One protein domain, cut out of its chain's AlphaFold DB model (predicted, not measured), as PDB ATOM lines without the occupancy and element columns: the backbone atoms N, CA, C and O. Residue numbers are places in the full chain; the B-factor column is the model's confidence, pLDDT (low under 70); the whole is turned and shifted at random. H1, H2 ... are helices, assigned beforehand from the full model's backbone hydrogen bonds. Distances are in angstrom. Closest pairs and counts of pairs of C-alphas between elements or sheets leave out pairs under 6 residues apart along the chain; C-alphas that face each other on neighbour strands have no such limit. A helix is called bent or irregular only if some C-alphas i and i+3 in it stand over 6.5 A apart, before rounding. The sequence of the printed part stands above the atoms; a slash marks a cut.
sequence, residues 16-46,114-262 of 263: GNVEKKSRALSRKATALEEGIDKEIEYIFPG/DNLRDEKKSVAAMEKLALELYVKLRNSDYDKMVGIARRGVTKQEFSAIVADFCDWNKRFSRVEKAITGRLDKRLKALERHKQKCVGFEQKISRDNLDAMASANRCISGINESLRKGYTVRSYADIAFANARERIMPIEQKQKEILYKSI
ATOM      1  N   GLY A  16    -192.040 -32.584  61.575       70.75
ATOM      2  CA  GLY A  16    -192.195 -31.451  60.654       70.75
ATOM      3  C   GLY A  16    -191.017 -30.461  60.625       70.75
ATOM      4  O   GLY A  16    -190.718 -29.897  59.572       70.75
ATOM      5  N   ASN A  17    -190.296 -30.261  61.732       83.00
ATOM      6  CA  ASN A  17    -189.099 -29.413  61.748       83.00
ATOM      7  C   ASN A  17    -187.881 -30.111  61.125       83.00
ATOM      8  O   ASN A  17    -187.066 -29.445  60.480       83.00
ATOM      9  N   VAL A  18    -187.764 -31.437  61.272       86.25
ATOM     10  CA  VAL A  18    -186.693 -32.231  60.642       86.25
ATOM     11  C   VAL A  18    -186.819 -32.173  59.120       86.25
ATOM     12  O   VAL A  18    -185.846 -31.866  58.433       86.25
ATOM     13  N   GLU A  19    -188.023 -32.375  58.584       86.38
ATOM     14  CA  GLU A  19    -188.272 -32.291  57.142       86.38
ATOM     15  C   GLU A  19    -188.008 -30.894  56.573       86.38
ATOM     16  O   GLU A  19    -187.340 -30.761  55.546       86.38
ATOM     17  N   LYS A  20    -188.489 -29.835  57.244       90.06
ATOM     18  CA  LYS A  20    -188.232 -28.445  56.829       90.06
ATOM     19  C   LYS A  20    -186.732 -28.161  56.747       90.06
ATOM     20  O   LYS A  20    -186.267 -27.587  55.761       90.06
ATOM     21  N   LYS A  21    -185.970 -28.599  57.753       90.88
ATOM     22  CA  LYS A  21    -184.513 -28.438  57.787       90.88
ATOM     23  C   LYS A  21    -183.814 -29.253  56.698       90.88
ATOM     24  O   LYS A  21    -182.931 -28.713  56.036       90.88
ATOM     25  N   SER A  22    -184.242 -30.495  56.472       91.44
ATOM     26  CA  SER A  22    -183.740 -31.350  55.390       91.44
ATOM     27  C   SER A  22    -183.929 -30.676  54.025       91.44
ATOM     28  O   SER A  22    -182.956 -30.452  53.308       91.44
ATOM     29  N   ARG A  23    -185.147 -30.200  53.720       91.56
ATOM     30  CA  ARG A  23    -185.448 -29.475  52.470       91.56
ATOM     31  C   ARG A  23    -184.600 -28.211  52.309       91.56
ATOM     32  O   ARG A  23    -184.110 -27.942  51.215       91.56
ATOM     33  N   ALA A  24    -184.417 -27.433  53.376       94.62
ATOM     34  CA  ALA A  24    -183.596 -26.222  53.337       94.62
ATOM     35  C   ALA A  24    -182.113 -26.529  53.054       94.62
ATOM     36  O   ALA A  24    -181.482 -25.834  52.255       94.62
ATOM     37  N   LEU A  25    -181.566 -27.582  53.673       94.44
ATOM     38  CA  LEU A  25    -180.196 -28.038  53.427       94.44
ATOM     39  C   LEU A  25    -180.016 -28.509  51.982       94.44
ATOM     40  O   LEU A  25    -179.062 -28.076  51.337       94.44
ATOM     41  N   SER A  26    -180.951 -29.310  51.464       93.56
ATOM     42  CA  SER A  26    -180.915 -29.795  50.082       93.56
ATOM     43  C   SER A  26    -180.995 -28.657  49.068       93.56
ATOM     44  O   SER A  26    -180.156 -28.585  48.181       93.56
ATOM     45  N   ARG A  27    -181.921 -27.700  49.232       95.56
ATOM     46  CA  ARG A  27    -182.024 -26.534  48.329       95.56
ATOM     47  C   ARG A  27    -180.726 -25.733  48.272       95.56
ATOM     48  O   ARG A  27    -180.292 -25.320  47.202       95.56
ATOM     49  N   LYS A  28    -180.099 -25.516  49.431       96.69
ATOM     50  CA  LYS A  28    -178.822 -24.807  49.499       96.69
ATOM     51  C   LYS A  28    -177.675 -25.612  48.885       96.69
ATOM     52  O   LYS A  28    -176.795 -25.000  48.291       96.69
ATOM     53  N   ALA A  29    -177.684 -26.940  49.018       95.94
ATOM     54  CA  ALA A  29    -176.710 -27.804  48.357       95.94
ATOM     55  C   ALA A  29    -176.828 -27.666  46.837       95.94
ATOM     56  O   ALA A  29    -175.865 -27.244  46.210       95.94
ATOM     57  N   THR A  30    -178.030 -27.848  46.281       94.81
ATOM     58  CA  THR A  30    -178.286 -27.715  44.839       94.81
ATOM     59  C   THR A  30    -177.828 -26.364  44.288       94.81
ATOM     60  O   THR A  30    -177.124 -26.316  43.289       94.81
ATOM     61  N   ALA A  31    -178.126 -25.256  44.976       95.25
ATOM     62  CA  ALA A  31    -177.675 -23.932  44.538       95.25
ATOM     63  C   ALA A  31    -176.138 -23.770  44.536       95.25
ATOM     64  O   ALA A  31    -175.586 -23.029  43.719       95.25
ATOM     65  N   LEU A  32    -175.432 -24.426  45.464       95.44
ATOM     66  CA  LEU A  32    -173.967 -24.418  45.504       95.44
ATOM     67  C   LEU A  32    -173.366 -25.314  44.413       95.44
ATOM     68  O   LEU A  32    -172.391 -24.904  43.785       95.44
ATOM     69  N   GLU A  33    -173.960 -26.487  44.182       93.50
ATOM     70  CA  GLU A  33    -173.588 -27.446  43.132       93.50
ATOM     71  C   GLU A  33    -173.745 -26.821  41.740       93.50
ATOM     72  O   GLU A  33    -172.766 -26.723  41.008       93.50
ATOM     73  N   GLU A  34    -174.914 -26.243  41.434       91.19
ATOM     74  CA  GLU A  34    -175.153 -25.492  40.189       91.19
ATOM     75  C   GLU A  34    -174.152 -24.344  40.007       91.19
ATOM     76  O   GLU A  34    -173.758 -23.993  38.895       91.19
ATOM     77  N   GLY A  35    -173.745 -23.725  41.115       89.50
ATOM     78  CA  GLY A  35    -172.714 -22.707  41.115       89.50
ATOM     79  C   GLY A  35    -171.357 -23.240  40.661       89.50
ATOM     80  O   GLY A  35    -170.662 -22.540  39.934       89.50
ATOM     81  N   ILE A  36    -170.969 -24.436  41.105       90.88
ATOM     82  CA  ILE A  36    -169.714 -25.089  40.707       90.88
ATOM     83  C   ILE A  36    -169.786 -25.513  39.245       90.88
ATOM     84  O   ILE A  36    -168.867 -25.187  38.499       90.88
ATOM     85  N   ASP A  37    -170.884 -26.141  38.827       86.19
ATOM     86  CA  ASP A  37    -171.076 -26.575  37.440       86.19
ATOM     87  C   ASP A  37    -170.938 -25.398  36.461       86.19
ATOM     88  O   ASP A  37    -170.254 -25.512  35.446       86.19
ATOM     89  N   LYS A  38    -171.484 -24.223  36.809       86.69
ATOM     90  CA  LYS A  38    -171.322 -22.992  36.014       86.69
ATOM     91  C   LYS A  38    -169.878 -22.497  35.933       86.69
ATOM     92  O   LYS A  38    -169.482 -21.984  34.892       86.69
ATOM     93  N   GLU A  39    -169.093 -22.597  37.008       87.62
ATOM     94  CA  GLU A  39    -167.674 -22.210  36.940       87.62
ATOM     95  C   GLU A  39    -166.863 -23.221  36.128       87.62
ATOM     96  O   GLU A  39    -165.983 -22.813  35.377       87.62
ATOM     97  N   ILE A  40    -167.166 -24.517  36.247       85.50
ATOM     98  CA  ILE A  40    -166.538 -25.562  35.431       85.50
ATOM     99  C   ILE A  40    -166.822 -25.301  33.949       85.50
ATOM    100  O   ILE A  40    -165.886 -25.282  33.157       85.50
ATOM    101  N   GLU A  41    -168.077 -25.020  33.593       80.94
ATOM    102  CA  GLU A  41    -168.470 -24.682  32.220       80.94
ATOM    103  C   GLU A  41    -167.805 -23.389  31.725       80.94
ATOM    104  O   GLU A  41    -167.451 -23.273  30.560       80.94
ATOM    105  N   TYR A  42    -167.600 -22.401  32.597       77.50
ATOM    106  CA  TYR A  42    -166.896 -21.174  32.218       77.50
ATOM    107  C   TYR A  42    -165.402 -21.410  31.945       77.50
ATOM    108  O   TYR A  42    -164.831 -20.775  31.062       77.50
ATOM    109  N   ILE A  43    -164.756 -22.281  32.726       73.81
ATOM    110  CA  ILE A  43    -163.333 -22.619  32.567       73.81
ATOM    111  C   ILE A  43    -163.128 -23.510  31.336       73.81
ATOM    112  O   ILE A  43    -162.154 -23.336  30.603       73.81
ATOM    113  N   PHE A  44    -164.062 -24.428  31.103       69.62
ATOM    114  CA  PHE A  44    -164.128 -25.287  29.930       69.62
ATOM    115  C   PHE A  44    -165.413 -24.992  29.163       69.62
ATOM    116  O   PHE A  44    -166.362 -25.783  29.242       69.62
ATOM    117  N   PRO A  45    -165.475 -23.865  28.429       54.66
ATOM    118  CA  PRO A  45    -166.543 -23.693  27.470       54.66
ATOM    119  C   PRO A  45    -166.356 -24.842  26.491       54.66
ATOM    120  O   PRO A  45    -165.287 -24.985  25.895       54.66
ATOM    121  N   GLY A  46    -167.337 -25.733  26.426       51.06
ATOM    122  CA  GLY A  46    -167.289 -26.870  25.527       51.06
ATOM    123  C   GLY A  46    -166.894 -26.470  24.107       51.06
ATOM    124  O   GLY A  46    -167.039 -25.305  23.721       51.06
ATOM    125  N   ASP A 114    -167.080 -36.259  29.342       42.53
ATOM    126  CA  ASP A 114    -165.874 -36.589  28.575       42.53
ATOM    127  C   ASP A 114    -164.893 -35.425  28.376       42.53
ATOM    128  O   ASP A 114    -163.700 -35.674  28.222       42.53
ATOM    129  N   ASN A 115    -165.326 -34.165  28.499       44.75
ATOM    130  CA  ASN A 115    -164.384 -33.035  28.514       44.75
ATOM    131  C   ASN A 115    -163.497 -33.054  29.778       44.75
ATOM    132  O   ASN A 115    -162.336 -32.667  29.707       44.75
ATOM    133  N   LEU A 116    -163.987 -33.611  30.899       49.34
ATOM    134  CA  LEU A 116    -163.152 -33.949  32.061       49.34
ATOM    135  C   LEU A 116    -162.349 -35.254  31.878       49.34
ATOM    136  O   LEU A 116    -161.475 -35.514  32.695       49.34
ATOM    137  N   ARG A 117    -162.633 -36.106  30.879       51.88
ATOM    138  CA  ARG A 117    -161.926 -37.395  30.697       51.88
ATOM    139  C   ARG A 117    -160.628 -37.271  29.916       51.88
ATOM    140  O   ARG A 117    -159.735 -38.081  30.140       51.88
ATOM    141  N   ASP A 118    -160.499 -36.278  29.040       72.06
ATOM    142  CA  ASP A 118    -159.218 -35.981  28.397       72.06
ATOM    143  C   ASP A 118    -158.463 -34.925  29.211       72.06
ATOM    144  O   ASP A 118    -158.444 -33.732  28.894       72.06
ATOM    145  N   GLU A 119    -157.855 -35.390  30.306       81.88
ATOM    146  CA  GLU A 119    -156.959 -34.605  31.161       81.88
ATOM    147  C   GLU A 119    -155.951 -33.810  30.325       81.88
ATOM    148  O   GLU A 119    -155.758 -32.619  30.555       81.88
ATOM    149  N   LYS A 120    -155.368 -34.430  29.292       83.31
ATOM    150  CA  LYS A 120    -154.345 -33.806  28.449       83.31
ATOM    151  C   LYS A 120    -154.889 -32.593  27.693       83.31
ATOM    152  O   LYS A 120    -154.243 -31.546  27.686       83.31
ATOM    153  N   LYS A 121    -156.067 -32.707  27.070       81.38
ATOM    154  CA  LYS A 121    -156.713 -31.570  26.384       81.38
ATOM    155  C   LYS A 121    -157.108 -30.469  27.360       81.38
ATOM    156  O   LYS A 121    -156.861 -29.297  27.079       81.38
ATOM    157  N   SER A 122    -157.679 -30.844  28.502       80.88
ATOM    158  CA  SER A 122    -158.084 -29.902  29.549       80.88
ATOM    159  C   SER A 122    -156.897 -29.099  30.086       80.88
ATOM    160  O   SER A 122    -156.942 -27.868  30.128       80.88
ATOM    161  N   VAL A 123    -155.803 -29.788  30.421       87.06
ATOM    162  CA  VAL A 123    -154.548 -29.175  30.871       87.06
ATOM    163  C   VAL A 123    -153.993 -28.238  29.798       87.06
ATOM    164  O   VAL A 123    -153.687 -27.089  30.102       87.06
ATOM    165  N   ALA A 124    -153.932 -28.673  28.536       84.19
ATOM    166  CA  ALA A 124    -153.422 -27.842  27.443       84.19
ATOM    167  C   ALA A 124    -154.263 -26.570  27.213       84.19
ATOM    168  O   ALA A 124    -153.710 -25.493  26.980       84.19
ATOM    169  N   ALA A 125    -155.593 -26.668  27.304       81.81
ATOM    170  CA  ALA A 125    -156.489 -25.519  27.171       81.81
ATOM    171  C   ALA A 125    -156.304 -24.510  28.318       81.81
ATOM    172  O   ALA A 125    -156.187 -23.308  28.076       81.81
ATOM    173  N   MET A 126    -156.217 -24.996  29.561       86.94
ATOM    174  CA  MET A 126    -155.948 -24.157  30.733       86.94
ATOM    175  C   MET A 126    -154.559 -23.519  30.687       86.94
ATOM    176  O   MET A 126    -154.411 -22.355  31.056       86.94
ATOM    177  N   GLU A 127    -153.550 -24.255  30.223       89.19
ATOM    178  CA  GLU A 127    -152.182 -23.759  30.076       89.19
ATOM    179  C   GLU A 127    -152.153 -22.610  29.065       89.19
ATOM    180  O   GLU A 127    -151.626 -21.536  29.359       89.19
ATOM    181  N   LYS A 128    -152.802 -22.792  27.907       85.31
ATOM    182  CA  LYS A 128    -152.962 -21.741  26.896       85.31
ATOM    183  C   LYS A 128    -153.644 -20.500  27.480       85.31
ATOM    184  O   LYS A 128    -153.110 -19.400  27.348       85.31
ATOM    185  N   LEU A 129    -154.768 -20.676  28.176       85.06
ATOM    186  CA  LEU A 129    -155.485 -19.579  28.832       85.06
ATOM    187  C   LEU A 129    -154.606 -18.851  29.864       85.06
ATOM    188  O   LEU A 129    -154.609 -17.620  29.927       85.06
ATOM    189  N   ALA A 130    -153.833 -19.590  30.665       87.62
ATOM    190  CA  ALA A 130    -152.924 -19.018  31.653       87.62
ATOM    191  C   ALA A 130    -151.830 -18.167  30.994       87.62
ATOM    192  O   ALA A 130    -151.577 -17.049  31.446       87.62
ATOM    193  N   LEU A 131    -151.225 -18.649  29.905       87.81
ATOM    194  CA  LEU A 131    -150.218 -17.907  29.140       87.81
ATOM    195  C   LEU A 131    -150.803 -16.631  28.509       87.81
ATOM    196  O   LEU A 131    -150.204 -15.561  28.617       87.81
ATOM    197  N   GLU A 132    -151.992 -16.708  27.905       83.31
ATOM    198  CA  GLU A 132    -152.672 -15.552  27.301       83.31
ATOM    199  C   GLU A 132    -153.007 -14.473  28.342       83.31
ATOM    200  O   GLU A 132    -152.698 -13.288  28.160       83.31
ATOM    201  N   LEU A 133    -153.591 -14.876  29.476       85.25
ATOM    202  CA  LEU A 133    -153.885 -13.963  30.580       85.25
ATOM    203  C   LEU A 133    -152.613 -13.374  31.188       85.25
ATOM    204  O   LEU A 133    -152.601 -12.196  31.553       85.25
ATOM    205  N   TYR A 134    -151.540 -14.162  31.271       92.25
ATOM    206  CA  TYR A 134    -150.253 -13.688  31.755       92.25
ATOM    207  C   TYR A 134    -149.707 -12.555  30.882       92.25
ATOM    208  O   TYR A 134    -149.370 -11.494  31.409       92.25
ATOM    209  N   VAL A 135    -149.678 -12.738  29.556       88.06
ATOM    210  CA  VAL A 135    -149.225 -11.706  28.607       88.06
ATOM    211  C   VAL A 135    -150.084 -10.447  28.722       88.06
ATOM    212  O   VAL A 135    -149.551  -9.341  28.827       88.06
ATOM    213  N   LYS A 136    -151.412 -10.600  28.793       87.50
ATOM    214  CA  LYS A 136    -152.338  -9.471  28.966       87.50
ATOM    215  C   LYS A 136    -152.054  -8.682  30.248       87.50
ATOM    216  O   LYS A 136    -152.000  -7.451  30.217       87.50
ATOM    217  N   LEU A 137    -151.862  -9.373  31.373       89.38
ATOM    218  CA  LEU A 137    -151.527  -8.729  32.645       89.38
ATOM    219  C   LEU A 137    -150.145  -8.083  32.608       89.38
ATOM    220  O   LEU A 137    -149.992  -6.973  33.107       89.38
ATOM    221  N   ARG A 138    -149.159  -8.734  31.986       93.81
ATOM    222  CA  ARG A 138    -147.802  -8.205  31.838       93.81
ATOM    223  C   ARG A 138    -147.794  -6.887  31.074       93.81
ATOM    224  O   ARG A 138    -147.148  -5.946  31.521       93.81
ATOM    225  N   ASN A 139    -148.545  -6.797  29.977       89.12
ATOM    226  CA  ASN A 139    -148.679  -5.560  29.206       89.12
ATOM    227  C   ASN A 139    -149.338  -4.455  30.043       89.12
ATOM    228  O   ASN A 139    -148.811  -3.354  30.129       89.12
ATOM    229  N   SER A 140    -150.418  -4.775  30.763       89.44
ATOM    230  CA  SER A 140    -151.056  -3.807  31.664       89.44
ATOM    231  C   SER A 140    -150.127  -3.332  32.788       89.44
ATOM    232  O   SER A 140    -150.149  -2.156  33.147       89.44
ATOM    233  N   ASP A 141    -149.320  -4.224  33.363       93.31
ATOM    234  CA  ASP A 141    -148.339  -3.857  34.385       93.31
ATOM    235  C   ASP A 141    -147.222  -2.984  33.801       93.31
ATOM    236  O   ASP A 141    -146.777  -2.049  34.463       93.31
ATOM    237  N   TYR A 142    -146.799  -3.252  32.563       92.44
ATOM    238  CA  TYR A 142    -145.813  -2.442  31.853       92.44
ATOM    239  C   TYR A 142    -146.335  -1.025  31.600       92.44
ATOM    240  O   TYR A 142    -145.655  -0.053  31.927       92.44
ATOM    241  N   ASP A 143    -147.568  -0.892  31.109       91.62
ATOM    242  CA  ASP A 143    -148.190   0.414  30.872       91.62
ATOM    243  C   ASP A 143    -148.295   1.228  32.169       91.62
ATOM    244  O   ASP A 143    -148.012   2.429  32.189       91.62
ATOM    245  N   LYS A 144    -148.637   0.570  33.286       92.62
ATOM    246  CA  LYS A 144    -148.641   1.196  34.616       92.62
ATOM    247  C   LYS A 144    -147.242   1.635  35.036       92.62
ATOM    248  O   LYS A 144    -147.081   2.769  35.479       92.62
ATOM    249  N   MET A 145    -146.245   0.766  34.879       92.88
ATOM    250  CA  MET A 145    -144.845   1.048  35.202       92.88
ATOM    251  C   MET A 145    -144.351   2.297  34.453       92.88
ATOM    252  O   MET A 145    -143.863   3.240  35.076       92.88
ATOM    253  N   VAL A 146    -144.551   2.342  33.131       91.06
ATOM    254  CA  VAL A 146    -144.180   3.483  32.277       91.06
ATOM    255  C   VAL A 146    -144.969   4.737  32.653       91.06
ATOM    256  O   VAL A 146    -144.400   5.825  32.747       91.06
ATOM    257  N   GLY A 147    -146.274   4.601  32.897       92.44
ATOM    258  CA  GLY A 147    -147.138   5.713  33.281       92.44
ATOM    259  C   GLY A 147    -146.730   6.371  34.600       92.44
ATOM    260  O   GLY A 147    -146.812   7.592  34.712       92.44
ATOM    261  N   ILE A 148    -146.262   5.592  35.580       90.50
ATOM    262  CA  ILE A 148    -145.728   6.123  36.841       90.50
ATOM    263  C   ILE A 148    -144.362   6.774  36.598       90.50
ATOM    264  O   ILE A 148    -144.148   7.904  37.029       90.50
ATOM    265  N   ALA A 149    -143.468   6.115  35.853       87.94
ATOM    266  CA  ALA A 149    -142.126   6.630  35.579       87.94
ATOM    267  C   ALA A 149    -142.135   7.999  34.871       87.94
ATOM    268  O   ALA A 149    -141.302   8.858  35.157       87.94
ATOM    269  N   ARG A 150    -143.118   8.244  33.994       90.62
ATOM    270  CA  ARG A 150    -143.294   9.527  33.287       90.62
ATOM    271  C   ARG A 150    -143.662  10.711  34.188       90.62
ATOM    272  O   ARG A 150    -143.578  11.843  33.727       90.62
ATOM    273  N   ARG A 151    -144.070  10.489  35.442       90.44
ATOM    274  CA  ARG A 151    -144.501  11.559  36.364       90.44
ATOM    275  C   ARG A 151    -143.346  12.281  37.064       90.44
ATOM    276  O   ARG A 151    -143.609  13.159  37.873       90.44
ATOM    277  N   GLY A 152    -142.097  11.927  36.750       83.31
ATOM    278  CA  GLY A 152    -140.916  12.449  37.434       83.31
ATOM    279  C   GLY A 152    -140.730  11.759  38.782       83.31
ATOM    280  O   GLY A 152    -141.157  12.269  39.810       83.31
ATOM    281  N   VAL A 153    -140.116  10.576  38.760       89.56
ATOM    282  CA  VAL A 153    -139.811   9.773  39.954       89.56
ATOM    283  C   VAL A 153    -138.319   9.824  40.271       89.56
ATOM    284  O   VAL A 153    -137.481   9.943  39.374       89.56
ATOM    285  N   THR A 154    -137.970   9.697  41.546       92.50
ATOM    286  CA  THR A 154    -136.574   9.548  41.974       92.50
ATOM    287  C   THR A 154    -135.984   8.219  41.484       92.50
ATOM    288  O   THR A 154    -136.704   7.266  41.174       92.50
ATOM    289  N   LYS A 155    -134.646   8.099  41.464       87.69
ATOM    290  CA  LYS A 155    -133.965   6.836  41.105       87.69
ATOM    291  C   LYS A 155    -134.390   5.671  42.013       87.69
ATOM    292  O   LYS A 155    -134.536   4.546  41.540       87.69
ATOM    293  N   GLN A 156    -134.602   5.941  43.304       89.81
ATOM    294  CA  GLN A 156    -135.039   4.940  44.281       89.81
ATOM    295  C   GLN A 156    -136.467   4.461  43.996       89.81
ATOM    296  O   GLN A 156    -136.709   3.257  43.931       89.81
ATOM    297  N   GLU A 157    -137.394   5.389  43.746       90.94
ATOM    298  CA  GLU A 157    -138.775   5.062  43.375       90.94
ATOM    299  C   GLU A 157    -138.840   4.307  42.046       90.94
ATOM    300  O   GLU A 157    -139.532   3.295  41.950       90.94
ATOM    301  N   PHE A 158    -138.072   4.732  41.037       89.69
ATOM    302  CA  PHE A 158    -137.993   4.025  39.759       89.69
ATOM    303  C   PHE A 158    -137.486   2.589  39.930       89.69
ATOM    304  O   PHE A 158    -138.073   1.653  39.387       89.69
ATOM    305  N   SER A 159    -136.445   2.388  40.745       89.62
ATOM    306  CA  SER A 159    -135.936   1.051  41.060       89.62
ATOM    307  C   SER A 159    -136.986   0.180  41.761       89.62
ATOM    308  O   SER A 159    -137.062  -1.015  41.478       89.62
ATOM    309  N   ALA A 160    -137.797   0.751  42.658       91.38
ATOM    310  CA  ALA A 160    -138.875   0.029  43.332       91.38
ATOM    311  C   ALA A 160    -140.003  -0.359  42.359       91.38
ATOM    312  O   ALA A 160    -140.480  -1.491  42.383       91.38
ATOM    313  N   ILE A 161    -140.377   0.553  41.459       91.88
ATOM    314  CA  ILE A 161    -141.376   0.321  40.406       91.88
ATOM    315  C   ILE A 161    -140.934  -0.814  39.473       91.88
ATOM    316  O   ILE A 161    -141.722  -1.710  39.168       91.88
ATOM    317  N   VAL A 162    -139.665  -0.818  39.050       92.00
ATOM    318  CA  VAL A 162    -139.133  -1.899  38.210       92.00
ATOM    319  C   VAL A 162    -139.051  -3.213  38.982       92.00
ATOM    320  O   VAL A 162    -139.355  -4.260  38.412       92.00
ATOM    321  N   ALA A 163    -138.698  -3.187  40.270       92.38
ATOM    322  CA  ALA A 163    -138.698  -4.391  41.098       92.38
ATOM    323  C   ALA A 163    -140.100  -5.020  41.199       92.38
ATOM    324  O   ALA A 163    -140.220  -6.234  41.037       92.38
ATOM    325  N   ASP A 164    -141.150  -4.209  41.384       93.69
ATOM    326  CA  ASP A 164    -142.542  -4.684  41.388       93.69
ATOM    327  C   ASP A 164    -142.958  -5.246  40.018       93.69
ATOM    328  O   ASP A 164    -143.567  -6.313  39.944       93.69
ATOM    329  N   PHE A 165    -142.565  -4.592  38.919       94.62
ATOM    330  CA  PHE A 165    -142.797  -5.117  37.570       94.62
ATOM    331  C   PHE A 165    -142.067  -6.448  37.319       94.62
ATOM    332  O   PHE A 165    -142.605  -7.333  36.651       94.62
ATOM    333  N   CYS A 166    -140.862  -6.625  37.860       94.25
ATOM    334  CA  CYS A 166    -140.088  -7.860  37.728       94.25
ATOM    335  C   CYS A 166    -140.606  -9.007  38.613       94.25
ATOM    336  O   CYS A 166    -140.127 -10.138  38.479       94.25
ATOM    337  N   ASP A 167    -141.564  -8.757  39.512       95.06
ATOM    338  CA  ASP A 167    -142.210  -9.799  40.309       95.06
ATOM    339  C   ASP A 167    -143.265 -10.548  39.480       95.06
ATOM    340  O   ASP A 167    -144.488 -10.385  39.592       95.06
ATOM    341  N   TRP A 168    -142.759 -11.414  38.607       95.69
ATOM    342  CA  TRP A 168    -143.587 -12.254  37.761       95.69
ATOM    343  C   TRP A 168    -144.415 -13.272  38.558       95.69
ATOM    344  O   TRP A 168    -145.485 -13.660  38.088       95.69
ATOM    345  N   ASN A 169    -143.981 -13.664  39.763       96.00
ATOM    346  CA  ASN A 169    -144.732 -14.569  40.634       96.00
ATOM    347  C   ASN A 169    -146.016 -13.900  41.124       96.00
ATOM    348  O   ASN A 169    -147.100 -14.471  40.997       96.00
ATOM    349  N   LYS A 170    -145.932 -12.647  41.588       96.44
ATOM    350  CA  LYS A 170    -147.105 -11.841  41.960       96.44
ATOM    351  C   LYS A 170    -148.060 -11.641  40.784       96.44
ATOM    352  O   LYS A 170    -149.284 -11.639  40.964       96.44
ATOM    353  N   ARG A 171    -147.538 -11.485  39.562       96.31
ATOM    354  CA  ARG A 171    -148.353 -11.468  38.335       96.31
ATOM    355  C   ARG A 171    -149.021 -12.815  38.078       96.31
ATOM    356  O   ARG A 171    -150.229 -12.849  37.861       96.31
ATOM    357  N   PHE A 172    -148.281 -13.913  38.161       96.75
ATOM    358  CA  PHE A 172    -148.816 -15.246  37.917       96.75
ATOM    359  C   PHE A 172    -149.879 -15.639  38.956       96.75
ATOM    360  O   PHE A 172    -150.932 -16.146  38.591       96.75
ATOM    361  N   SER A 173    -149.720 -15.270  40.230       97.50
ATOM    362  CA  SER A 173    -150.773 -15.461  41.239       97.50
ATOM    363  C   SER A 173    -152.074 -14.710  40.923       97.50
ATOM    364  O   SER A 173    -153.147 -15.123  41.366       97.50
ATOM    365  N   ARG A 174    -152.023 -13.598  40.170       96.56
ATOM    366  CA  ARG A 174    -153.237 -12.941  39.653       96.56
ATOM    367  C   ARG A 174    -153.876 -13.749  38.522       96.56
ATOM    368  O   ARG A 174    -155.101 -13.788  38.470       96.56
ATOM    369  N   VAL A 175    -153.079 -14.411  37.679       93.25
ATOM    370  CA  VAL A 175    -153.566 -15.344  36.644       93.25
ATOM    371  C   VAL A 175    -154.294 -16.523  37.288       93.25
ATOM    372  O   VAL A 175    -155.455 -16.759  36.966       93.25
ATOM    373  N   GLU A 176    -153.675 -17.195  38.262       95.75
ATOM    374  CA  GLU A 176    -154.293 -18.329  38.972       95.75
ATOM    375  C   GLU A 176    -155.635 -17.925  39.596       95.75
ATOM    376  O   GLU A 176    -156.666 -18.557  39.368       95.75
ATOM    377  N   LYS A 177    -155.659 -16.791  40.313       95.12
ATOM    378  CA  LYS A 177    -156.887 -16.253  40.921       95.12
ATOM    379  C   LYS A 177    -157.958 -15.894  39.891       95.12
ATOM    380  O   LYS A 177    -159.139 -16.022  40.208       95.12
ATOM    381  N   ALA A 178    -157.571 -15.423  38.708       88.75
ATOM    382  CA  ALA A 178    -158.512 -15.093  37.644       88.75
ATOM    383  C   ALA A 178    -159.165 -16.347  37.042       88.75
ATOM    384  O   ALA A 178    -160.345 -16.297  36.703       88.75
ATOM    385  N   ILE A 179    -158.424 -17.455  36.954       88.31
ATOM    386  CA  ILE A 179    -158.907 -18.712  36.370       88.31
ATOM    387  C   ILE A 179    -159.687 -19.537  37.404       88.31
ATOM    388  O   ILE A 179    -160.857 -19.838  37.187       88.31
ATOM    389  N   THR A 180    -159.089 -19.879  38.552       93.38
ATOM    390  CA  THR A 180    -159.700 -20.813  39.523       93.38
ATOM    391  C   THR A 180    -160.291 -20.137  40.752       93.38
ATOM    392  O   THR A 180    -161.048 -20.763  41.488       93.38
ATOM    393  N   GLY A 181    -160.014 -18.853  40.995       94.50
ATOM    394  CA  GLY A 181    -160.344 -18.216  42.275       94.50
ATOM    395  C   GLY A 181    -161.840 -18.188  42.616       94.50
ATOM    396  O   GLY A 181    -162.203 -18.190  43.796       94.50
ATOM    397  N   ARG A 182    -162.732 -18.176  41.614       95.06
ATOM    398  CA  ARG A 182    -164.183 -18.333  41.836       95.06
ATOM    399  C   ARG A 182    -164.546 -19.774  42.192       95.06
ATOM    400  O   ARG A 182    -165.262 -19.978  43.174       95.06
ATOM    401  N   LEU A 183    -164.008 -20.748  41.458       94.75
ATOM    402  CA  LEU A 183    -164.186 -22.176  41.729       94.75
ATOM    403  C   LEU A 183    -163.707 -22.533  43.145       94.75
ATOM    404  O   LEU A 183    -164.471 -23.108  43.914       94.75
ATOM    405  N   ASP A 184    -162.514 -22.081  43.542       97.19
ATOM    406  CA  ASP A 184    -161.938 -22.312  44.876       97.19
ATOM    407  C   ASP A 184    -162.863 -21.819  46.001       97.19
ATOM    408  O   ASP A 184    -163.059 -22.487  47.021       97.19
ATOM    409  N   LYS A 185    -163.468 -20.636  45.826       97.69
ATOM    410  CA  LYS A 185    -164.427 -20.080  46.793       97.69
ATOM    411  C   LYS A 185    -165.687 -20.936  46.891       97.69
ATOM    412  O   LYS A 185    -166.191 -21.144  47.996       97.69
ATOM    413  N   ARG A 186    -166.196 -21.426  45.759       97.50
ATOM    414  CA  ARG A 186    -167.398 -22.269  45.721       97.50
ATOM    415  C   ARG A 186    -167.150 -23.654  46.307       97.50
ATOM    416  O   ARG A 186    -167.969 -24.099  47.104       97.50
ATOM    417  N   LEU A 187    -166.009 -24.278  46.009       98.00
ATOM    418  CA  LEU A 187    -165.604 -25.557  46.601       98.00
ATOM    419  C   LEU A 187    -165.544 -25.461  48.128       98.00
ATOM    420  O   LEU A 187    -166.222 -26.220  48.818       98.00
ATOM    421  N   LYS A 188    -164.868 -24.437  48.667       98.19
ATOM    422  CA  LYS A 188    -164.825 -24.187  50.120       98.19
ATOM    423  C   LYS A 188    -166.213 -23.965  50.726       98.19
ATOM    424  O   LYS A 188    -166.483 -24.392  51.850       98.19
ATOM    425  N   ALA A 189    -167.106 -23.271  50.019       98.25
ATOM    426  CA  ALA A 189    -168.478 -23.071  50.481       98.25
ATOM    427  C   ALA A 189    -169.269 -24.390  50.507       98.25
ATOM    428  O   ALA A 189    -169.995 -24.643  51.475       98.25
ATOM    429  N   LEU A 190    -169.097 -25.234  49.487       98.00
ATOM    430  CA  LEU A 190    -169.740 -26.539  49.383       98.00
ATOM    431  C   LEU A 190    -169.222 -27.518  50.451       98.00
ATOM    432  O   LEU A 190    -170.029 -28.188  51.088       98.00
ATOM    433  N   GLU A 191    -167.922 -27.534  50.754       98.06
ATOM    434  CA  GLU A 191    -167.352 -28.334  51.852       98.06
ATOM    435  C   GLU A 191    -167.917 -27.953  53.221       98.06
ATOM    436  O   GLU A 191    -168.336 -28.811  54.003       98.06
ATOM    437  N   ARG A 192    -167.998 -26.649  53.512       98.19
ATOM    438  CA  ARG A 192    -168.627 -26.163  54.750       98.19
ATOM    439  C   ARG A 192    -170.095 -26.573  54.822       98.19
ATOM    440  O   ARG A 192    -170.617 -26.835  55.905       98.19
ATOM    441  N   HIS A 193    -170.787 -26.608  53.683       97.94
ATOM    442  CA  HIS A 193    -172.177 -27.055  53.622       97.94
ATOM    443  C   HIS A 193    -172.306 -28.577  53.773       97.94
ATOM    444  O   HIS A 193    -173.204 -29.033  54.481       97.94
ATOM    445  N   LYS A 194    -171.365 -29.360  53.229       97.75
ATOM    446  CA  LYS A 194    -171.247 -30.808  53.459       97.75
ATOM    447  C   LYS A 194    -171.168 -31.118  54.949       97.75
ATOM    448  O   LYS A 194    -171.942 -31.935  55.434       97.75
ATOM    449  N   GLN A 195    -170.299 -30.424  55.686       97.62
ATOM    450  CA  GLN A 195    -170.162 -30.602  57.137       97.62
ATOM    451  C   GLN A 195    -171.486 -30.357  57.877       97.62
ATOM    452  O   GLN A 195    -171.833 -31.099  58.794       97.62
ATOM    453  N   LYS A 196    -172.276 -29.364  57.445       96.50
ATOM    454  CA  LYS A 196    -173.616 -29.109  58.002       96.50
ATOM    455  C   LYS A 196    -174.607 -30.225  57.682       96.50
ATOM    456  O   LYS A 196    -175.433 -30.540  58.534       96.50
ATOM    457  N   CYS A 197    -174.538 -30.803  56.484       95.12
ATOM    458  CA  CYS A 197    -175.395 -31.919  56.083       95.12
ATOM    459  C   CYS A 197    -175.047 -33.195  56.861       95.12
ATOM    460  O   CYS A 197    -175.952 -33.833  57.385       95.12
ATOM    461  N   VAL A 198    -173.757 -33.503  57.030       95.25
ATOM    462  CA  VAL A 198    -173.280 -34.628  57.858       95.25
ATOM    463  C   VAL A 198    -173.692 -34.445  59.320       95.25
ATOM    464  O   VAL A 198    -174.290 -35.332  59.915       95.25
ATOM    465  N   GLY A 199    -173.472 -33.261  59.895       93.62
ATOM    466  CA  GLY A 199    -173.897 -32.982  61.269       93.62
ATOM    467  C   GLY A 199    -175.420 -32.941  61.457       93.62
ATOM    468  O   GLY A 199    -175.899 -33.018  62.588       93.62
ATOM    469  N   PHE A 200    -176.193 -32.777  60.378       93.06
ATOM    470  CA  PHE A 200    -177.646 -32.937  60.402       93.06
ATOM    471  C   PHE A 200    -178.035 -34.414  60.348       93.06
ATOM    472  O   PHE A 200    -178.838 -34.821  61.178       93.06
ATOM    473  N   GLU A 201    -177.440 -35.193  59.443       93.56
ATOM    474  CA  GLU A 201    -177.652 -36.638  59.295       93.56
ATOM    475  C   GLU A 201    -177.438 -37.383  60.619       93.56
ATOM    476  O   GLU A 201    -178.347 -38.070  61.076       93.56
ATOM    477  N   GLN A 202    -176.343 -37.097  61.327       91.75
ATOM    478  CA  GLN A 202    -176.033 -37.678  62.643       91.75
ATOM    479  C   GLN A 202    -177.083 -37.396  63.734       91.75
ATOM    480  O   GLN A 202    -177.098 -38.059  64.770       91.75
ATOM    481  N   LYS A 203    -177.937 -36.382  63.541       91.69
ATOM    482  CA  LYS A 203    -178.994 -35.982  64.486       91.69
ATOM    483  C   LYS A 203    -180.369 -36.523  64.098       91.69
ATOM    484  O   LYS A 203    -181.327 -36.307  64.840       91.69
ATOM    485  N   ILE A 204    -180.498 -37.166  62.936       89.81
ATOM    486  CA  ILE A 204    -181.756 -37.765  62.493       89.81
ATOM    487  C   ILE A 204    -181.996 -39.035  63.309       89.81
ATOM    488  O   ILE A 204    -181.107 -39.866  63.481       89.81
ATOM    489  N   SER A 205    -183.212 -39.182  63.831       87.38
ATOM    490  CA  SER A 205    -183.599 -40.405  64.528       87.38
ATOM    491  C   SER A 205    -183.675 -41.581  63.551       87.38
ATOM    492  O   SER A 205    -184.166 -41.427  62.433       87.38
ATOM    493  N   ARG A 206    -183.215 -42.766  63.974       82.56
ATOM    494  CA  ARG A 206    -183.113 -43.965  63.115       82.56
ATOM    495  C   ARG A 206    -184.454 -44.443  62.551       82.56
ATOM    496  O   ARG A 206    -184.470 -45.114  61.527       82.56
ATOM    497  N   ASP A 207    -185.563 -44.102  63.201       85.50
ATOM    498  CA  ASP A 207    -186.925 -44.406  62.748       85.50
ATOM    499  C   ASP A 207    -187.423 -43.452  61.646       85.50
ATOM    500  O   ASP A 207    -188.428 -43.732  60.996       85.50
ATOM    501  N   ASN A 208    -186.730 -42.335  61.397       87.25
ATOM    502  CA  ASN A 208    -187.067 -41.380  60.343       87.25
ATOM    503  C   ASN A 208    -186.292 -41.683  59.049       87.25
ATOM    504  O   ASN A 208    -185.376 -40.955  58.648       87.25
ATOM    505  N   LEU A 209    -186.677 -42.788  58.405       87.56
ATOM    506  CA  LEU A 209    -186.033 -43.304  57.195       87.56
ATOM    507  C   LEU A 209    -186.036 -42.288  56.043       87.56
ATOM    508  O   LEU A 209    -185.025 -42.144  55.355       87.56
ATOM    509  N   ASP A 210    -187.119 -41.529  55.873       87.94
ATOM    510  CA  ASP A 210    -187.249 -40.549  54.789       87.94
ATOM    511  C   ASP A 210    -186.274 -39.381  54.939       87.94
ATOM    512  O   ASP A 210    -185.592 -38.994  53.980       87.94
ATOM    513  N   ALA A 211    -186.161 -38.824  56.150       86.88
ATOM    514  CA  ALA A 211    -185.215 -37.748  56.417       86.88
ATOM    515  C   ALA A 211    -183.769 -38.229  56.251       86.88
ATOM    516  O   ALA A 211    -182.956 -37.500  55.672       86.88
ATOM    517  N   MET A 212    -183.463 -39.450  56.702       89.69
ATOM    518  CA  MET A 212    -182.139 -40.060  56.573       89.69
ATOM    519  C   MET A 212    -181.778 -40.304  55.102       89.69
ATOM    520  O   MET A 212    -180.717 -39.884  54.644       89.69
ATOM    521  N   ALA A 213    -182.696 -40.875  54.316       90.25
ATOM    522  CA  ALA A 213    -182.512 -41.066  52.879       90.25
ATOM    523  C   ALA A 213    -182.322 -39.729  52.139       90.25
ATOM    524  O   ALA A 213    -181.471 -39.619  51.254       90.25
ATOM    525  N   SER A 214    -183.075 -38.692  52.517       90.31
ATOM    526  CA  SER A 214    -182.928 -37.343  51.957       90.31
ATOM    527  C   SER A 214    -181.558 -36.729  52.267       90.31
ATOM    528  O   SER A 214    -180.904 -36.191  51.370       90.31
ATOM    529  N   ALA A 215    -181.090 -36.844  53.513       92.12
ATOM    530  CA  ALA A 215    -179.775 -36.355  53.918       92.12
ATOM    531  C   ALA A 215    -178.642 -37.096  53.189       92.12
ATOM    532  O   ALA A 215    -177.735 -36.449  52.664       92.12
ATOM    533  N   ASN A 216    -178.739 -38.422  53.059       92.81
ATOM    534  CA  ASN A 216    -177.758 -39.237  52.341       92.81
ATOM    535  C   ASN A 216    -177.676 -38.877  50.854       92.81
ATOM    536  O   ASN A 216    -176.577 -38.684  50.335       92.81
ATOM    537  N   ARG A 217    -178.820 -38.701  50.178       92.81
ATOM    538  CA  ARG A 217    -178.848 -38.221  48.784       92.81
ATOM    539  C   ARG A 217    -178.190 -36.849  48.645       92.81
ATOM    540  O   ARG A 217    -177.385 -36.651  47.744       92.81
ATOM    541  N   CYS A 218    -178.491 -35.925  49.559       93.06
ATOM    542  CA  CYS A 218    -177.876 -34.601  49.579       93.06
ATOM    543  C   CYS A 218    -176.349 -34.683  49.747       93.06
ATOM    544  O   CYS A 218    -175.616 -34.051  48.998       93.06
ATOM    545  N   ILE A 219    -175.849 -35.474  50.702       95.19
ATOM    546  CA  ILE A 219    -174.405 -35.637  50.935       95.19
ATOM    547  C   ILE A 219    -173.723 -36.285  49.723       95.19
ATOM    548  O   ILE A 219    -172.619 -35.886  49.353       95.19
ATOM    549  N   SER A 220    -174.377 -37.262  49.093       93.12
ATOM    550  CA  SER A 220    -173.876 -37.922  47.887       93.12
ATOM    551  C   SER A 220    -173.747 -36.950  46.709       93.12
ATOM    552  O   SER A 220    -172.677 -36.906  46.102       93.12
ATOM    553  N   GLY A 221    -174.761 -36.117  46.444       91.88
ATOM    554  CA  GLY A 221    -174.696 -35.073  45.409       91.88
ATOM    555  C   GLY A 221    -173.566 -34.068  45.652       91.88
ATOM    556  O   GLY A 221    -172.793 -33.753  44.740       91.88
ATOM    557  N   ILE A 222    -173.378 -33.674  46.917       95.81
ATOM    558  CA  ILE A 222    -172.293 -32.773  47.309       95.81
ATOM    559  C   ILE A 222    -170.928 -33.422  47.043       95.81
ATOM    560  O   ILE A 222    -170.030 -32.770  46.512       95.81
ATOM    561  N   ASN A 223    -170.750 -34.696  47.402       93.69
ATOM    562  CA  ASN A 223    -169.497 -35.418  47.169       93.69
ATOM    563  C   ASN A 223    -169.161 -35.518  45.678       93.69
ATOM    564  O   ASN A 223    -168.011 -35.298  45.305       93.69
ATOM    565  N   GLU A 224    -170.154 -35.813  44.841       90.06
ATOM    566  CA  GLU A 224    -169.989 -35.881  43.388       90.06
ATOM    567  C   GLU A 224    -169.565 -34.520  42.813       90.06
ATOM    568  O   GLU A 224    -168.606 -34.428  42.048       90.06
ATOM    569  N   SER A 225    -170.216 -33.441  43.250       91.00
ATOM    570  CA  SER A 225    -169.904 -32.079  42.796       91.00
ATOM    571  C   SER A 225    -168.523 -31.606  43.263       91.00
ATOM    572  O   SER A 225    -167.775 -31.004  42.491       91.00
ATOM    573  N   LEU A 226    -168.136 -31.925  44.506       94.19
ATOM    574  CA  LEU A 226    -166.784 -31.670  45.013       94.19
ATOM    575  C   LEU A 226    -165.737 -32.438  44.207       94.19
ATOM    576  O   LEU A 226    -164.727 -31.854  43.828       94.19
ATOM    577  N   ARG A 227    -165.979 -33.723  43.918       90.38
ATOM    578  CA  ARG A 227    -165.071 -34.547  43.114       90.38
ATOM    579  C   ARG A 227    -164.824 -33.908  41.751       90.38
ATOM    580  O   ARG A 227    -163.670 -33.685  41.404       90.38
ATOM    581  N   LYS A 228    -165.887 -33.550  41.022       88.69
ATOM    582  CA  LYS A 228    -165.783 -32.889  39.709       88.69
ATOM    583  C   LYS A 228    -164.972 -31.599  39.780       88.69
ATOM    584  O   LYS A 228    -164.028 -31.420  39.016       88.69
ATOM    585  N   GLY A 229    -165.303 -30.713  40.718       90.62
ATOM    586  CA  GLY A 229    -164.602 -29.438  40.833       90.62
ATOM    587  C   GLY A 229    -163.141 -29.584  41.270       90.62
ATOM    588  O   GLY A 229    -162.293 -28.842  40.779       90.62
ATOM    589  N   TYR A 230    -162.810 -30.566  42.114       93.25
ATOM    590  CA  TYR A 230    -161.419 -30.857  42.467       93.25
ATOM    591  C   TYR A 230    -160.628 -31.505  41.330       93.25
ATOM    592  O   TYR A 230    -159.449 -31.198  41.180       93.25
ATOM    593  N   THR A 231    -161.256 -32.321  40.483       88.94
ATOM    594  CA  THR A 231    -160.625 -32.812  39.249       88.94
ATOM    595  C   THR A 231    -160.236 -31.647  38.335       88.94
ATOM    596  O   THR A 231    -159.078 -31.532  37.945       88.94
ATOM    597  N   VAL A 232    -161.162 -30.716  38.085       88.94
ATOM    598  CA  VAL A 232    -160.885 -29.485  37.323       88.94
ATOM    599  C   VAL A 232    -159.764 -28.670  37.966       88.94
ATOM    600  O   VAL A 232    -158.870 -28.175  37.281       88.94
ATOM    601  N   ARG A 233    -159.778 -28.550  39.297       93.75
ATOM    602  CA  ARG A 233    -158.743 -27.825  40.034       93.75
ATOM    603  C   ARG A 233    -157.363 -28.471  39.888       93.75
ATOM    604  O   ARG A 233    -156.396 -27.732  39.727       93.75
ATOM    605  N   SER A 234    -157.297 -29.802  39.895       92.25
ATOM    606  CA  SER A 234    -156.073 -30.576  39.670       92.25
ATOM    607  C   SER A 234    -155.506 -30.342  38.270       92.25
ATOM    608  O   SER A 234    -154.306 -30.132  38.121       92.25
ATOM    609  N   TYR A 235    -156.357 -30.313  37.241       92.06
ATOM    610  CA  TYR A 235    -155.925 -29.976  35.878       92.06
ATOM    611  C   TYR A 235    -155.367 -28.557  35.797       92.06
ATOM    612  O   TYR A 235    -154.345 -28.335  35.147       92.06
ATOM    613  N   ALA A 236    -155.976 -27.612  36.518       92.88
ATOM    614  CA  ALA A 236    -155.462 -26.252  36.597       92.88
ATOM    615  C   ALA A 236    -154.089 -26.192  37.282       92.88
ATOM    616  O   ALA A 236    -153.227 -25.462  36.810       92.88
ATOM    617  N   ASP A 237    -153.846 -26.975  38.341       94.94
ATOM    618  CA  ASP A 237    -152.530 -27.023  38.999       94.94
ATOM    619  C   ASP A 237    -151.426 -27.504  38.046       94.94
ATOM    620  O   ASP A 237    -150.365 -26.881  37.975       94.94
ATOM    621  N   ILE A 238    -151.695 -28.557  37.267       93.75
ATOM    622  CA  ILE A 238    -150.758 -29.067  36.254       93.75
ATOM    623  C   ILE A 238    -150.526 -28.006  35.170       93.75
ATOM    624  O   ILE A 238    -149.387 -27.666  34.857       93.75
ATOM    625  N   ALA A 239    -151.600 -27.419  34.637       93.06
ATOM    626  CA  ALA A 239    -151.517 -26.371  33.624       93.06
ATOM    627  C   ALA A 239    -150.727 -25.143  34.107       93.06
ATOM    628  O   ALA A 239    -149.948 -24.555  33.353       93.06
ATOM    629  N   PHE A 240    -150.900 -24.754  35.371       96.56
ATOM    630  CA  PHE A 240    -150.165 -23.655  35.983       96.56
ATOM    631  C   PHE A 240    -148.688 -23.979  36.167       96.56
ATOM    632  O   PHE A 240    -147.856 -23.103  35.933       96.56
ATOM    633  N   ALA A 241    -148.346 -25.213  36.546       96.25
ATOM    634  CA  ALA A 241    -146.958 -25.660  36.605       96.25
ATOM    635  C   ALA A 241    -146.291 -25.571  35.223       96.25
ATOM    636  O   ALA A 241    -145.278 -24.884  35.088       96.25
ATOM    637  N   ASN A 242    -146.924 -26.123  34.183       93.44
ATOM    638  CA  ASN A 242    -146.420 -26.046  32.807       93.44
ATOM    639  C   ASN A 242    -146.237 -24.590  32.342       93.44
ATOM    640  O   ASN A 242    -145.209 -24.218  31.772       93.44
ATOM    641  N   ALA A 243    -147.226 -23.729  32.605       94.12
ATOM    642  CA  ALA A 243    -147.151 -22.321  32.229       94.12
ATOM    643  C   ALA A 243    -146.004 -21.595  32.956       94.12
ATOM    644  O   ALA A 243    -145.293 -20.800  32.334       94.12
ATOM    645  N   ARG A 244    -145.777 -21.882  34.247       97.31
ATOM    646  CA  ARG A 244    -144.640 -21.339  35.009       97.31
ATOM    647  C   ARG A 244    -143.303 -21.748  34.406       97.31
ATOM    648  O   ARG A 244    -142.444 -20.883  34.251       97.31
ATOM    649  N   GLU A 245    -143.137 -23.017  34.041       95.81
ATOM    650  CA  GLU A 245    -141.902 -23.520  33.423       95.81
ATOM    651  C   GLU A 245    -141.564 -22.781  32.122       95.81
ATOM    652  O   GLU A 245    -140.398 -22.478  31.868       95.81
ATOM    653  N   ARG A 246    -142.578 -22.407  31.330       93.06
ATOM    654  CA  ARG A 246    -142.388 -21.602  30.110       93.06
ATOM    655  C   ARG A 246    -142.084 -20.131  30.395       93.06
ATOM    656  O   ARG A 246    -141.267 -19.529  29.701       93.06
ATOM    657  N   ILE A 247    -142.753 -19.533  31.381       92.75
ATOM    658  CA  ILE A 247    -142.640 -18.099  31.702       92.75
ATOM    659  C   ILE A 247    -141.318 -17.780  32.406       92.75
ATOM    660  O   ILE A 247    -140.661 -16.793  32.071       92.75
ATOM    661  N   MET A 248    -140.926 -18.606  33.377       94.81
ATOM    662  CA  MET A 248    -139.787 -18.363  34.263       94.81
ATOM    663  C   MET A 248    -138.484 -17.996  33.529       94.81
ATOM    664  O   MET A 248    -137.913 -16.956  33.864       94.81
ATOM    665  N   PRO A 249    -137.989 -18.765  32.535       94.56
ATOM    666  CA  PRO A 249    -136.727 -18.433  31.873       94.56
ATOM    667  C   PRO A 249    -136.795 -17.106  31.101       94.56
ATOM    668  O   PRO A 249    -135.806 -16.373  31.035       94.56
ATOM    669  N   ILE A 250    -137.963 -16.765  30.551       93.81
ATOM    670  CA  ILE A 250    -138.177 -15.525  29.796       93.81
ATOM    671  C   ILE A 250    -138.136 -14.323  30.743       93.81
ATOM    672  O   ILE A 250    -137.395 -13.368  30.499       93.81
ATOM    673  N   GLU A 251    -138.893 -14.376  31.838       94.69
ATOM    674  CA  GLU A 251    -138.955 -13.291  32.822       94.69
ATOM    675  C   GLU A 251    -137.621 -13.114  33.551       94.69
ATOM    676  O   GLU A 251    -137.196 -11.982  33.771       94.69
ATOM    677  N   GLN A 252    -136.908 -14.203  33.859       93.69
ATOM    678  CA  GLN A 252    -135.582 -14.131  34.474       93.69
ATOM    679  C   GLN A 252    -134.581 -13.405  33.564       93.69
ATOM    680  O   GLN A 252    -133.895 -12.480  34.004       93.69
ATOM    681  N   LYS A 253    -134.558 -13.745  32.270       93.25
ATOM    682  CA  LYS A 253    -133.712 -13.061  31.283       93.25
ATOM    683  C   LYS A 253    -134.079 -11.580  31.141       93.25
ATOM    684  O   LYS A 253    -133.201 -10.723  31.084       93.25
ATOM    685  N   GLN A 254    -135.370 -11.258  31.087       89.75
ATOM    686  CA  GLN A 254    -135.840  -9.873  30.972       89.75
ATOM    687  C   GLN A 254    -135.513  -9.043  32.215       89.75
ATOM    688  O   GLN A 254    -135.085  -7.897  32.089       89.75
ATOM    689  N   LYS A 255    -135.659  -9.635  33.401       92.19
ATOM    690  CA  LYS A 255    -135.271  -9.037  34.676       92.19
ATOM    691  C   LYS A 255    -133.792  -8.655  34.672       92.19
ATOM    692  O   LYS A 255    -133.453  -7.521  34.995       92.19
ATOM    693  N   GLU A 256    -132.912  -9.564  34.258       91.56
ATOM    694  CA  GLU A 256    -131.471  -9.292  34.164       91.56
ATOM    695  C   GLU A 256    -131.148  -8.140  33.205       91.56
ATOM    696  O   GLU A 256    -130.313  -7.293  33.524       91.56
ATOM    697  N   ILE A 257    -131.823  -8.079  32.053       89.38
ATOM    698  CA  ILE A 257    -131.666  -6.989  31.080       89.38
ATOM    699  C   ILE A 257    -132.108  -5.649  31.686       89.38
ATOM    700  O   ILE A 257    -131.365  -4.672  31.605       89.38
ATOM    701  N   LEU A 258    -133.276  -5.609  32.334       86.19
ATOM    702  CA  LEU A 258    -133.812  -4.396  32.959       86.19
ATOM    703  C   LEU A 258    -132.916  -3.886  34.092       86.19
ATOM    704  O   LEU A 258    -132.627  -2.697  34.166       86.19
ATOM    705  N   TYR A 259    -132.417  -4.764  34.963       86.75
ATOM    706  CA  TYR A 259    -131.511  -4.326  36.028       86.75
ATOM    707  C   TYR A 259    -130.170  -3.815  35.496       86.75
ATOM    708  O   TYR A 259    -129.604  -2.892  36.082       86.75
ATOM    709  N   LYS A 260    -129.669  -4.368  34.384       87.19
ATOM    710  CA  LYS A 260    -128.465  -3.846  33.719       87.19
ATOM    711  C   LYS A 260    -128.683  -2.452  33.137       87.19
ATOM    712  O   LYS A 260    -127.752  -1.663  33.174       87.19
ATOM    713  N   SER A 261    -129.881  -2.134  32.647       77.69
ATOM    714  CA  SER A 261    -130.175  -0.813  32.072       77.69
ATOM    715  C   SER A 261    -130.436   0.286  33.111       77.69
ATOM    716  O   SER A 261    -130.561   1.447  32.736       77.69
ATOM    717  N   ILE A 262    -130.589  -0.068  34.393       75.69
ATOM    718  CA  ILE A 262    -130.902   0.870  35.493       75.69
ATOM    719  C   ILE A 262    -129.663   1.191  36.347       75.69
ATOM    720  O   ILE A 262    -129.654   2.196  37.069       75.69
TER     721      ILE A 262
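Overview. This is residues 16 to 46 and 114 to 262 of the 263 residues of the protein "Curved DNA-binding protein CbpA" of Candidatus Micrarchaeum sp (UniProt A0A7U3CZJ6). A rod with bent helix H5 along its length: toward one end H1, H4b and H5a form an up-and-down bundle, each running against the one before; toward the other, H2 crosses H5a and folds back into H3. The printed part has 180 residues, five named helices, H1 to H5, and no named strand: all helix. It is only just loose, close to extended, with a radius of gyration of the C-alphas of 23.3 A and spans of 78 by 37 by 22 A.

Arrangement. By hydrogen bonds H5, residues 209 to 262, and H4, residues 168 to 201, were each assigned as one helix, but both are bent: C-alphas 246 and 249 are 6.7 A apart, C-alphas 179 and 182 7.6 A. H5a, residues 209 to 246, touches H4b, residues 182 to 201, with residues 212 to 230 alone, a hairpin; closest C-alphas Ala 215 and Glu 201, 5.8 A. H1, residues 16 to 43, touches H5a; closest C-alphas Ser 26 and Cys 218, 5.7 A. H2, residues 119 to 149, touches H5a with residues 119 to 131 alone, at a steep tilt of 61 degrees; closest C-alphas Glu 127 and Ala 239, 4.5 A. H2 touches H4a, residues 168 to 179, with residues 130 to 138 alone; closest C-alphas Tyr 134 and Val 175, 6.1 A. H3, residues 155 to 165, forms a hairpin with H2. H5b, residues 249 to 262, touches no helix. In each helix or arm every O i to N i+4 pair is within hydrogen-bond range.

Along the chain. H5a measures 55.8 A, H2 44.0 A and H1 41.2 A. C-alpha 16 is at (-192.195, -31.451, 60.654), C-alpha 262 at (-130.902, 0.870, 35.493).

Size, cuts and confidence. Residues 47 to 113 are not printed; C-alphas 46 and 114 are 10.3 A apart. The pLDDT is under 70 at residues 44 to 46 and 114 to 117.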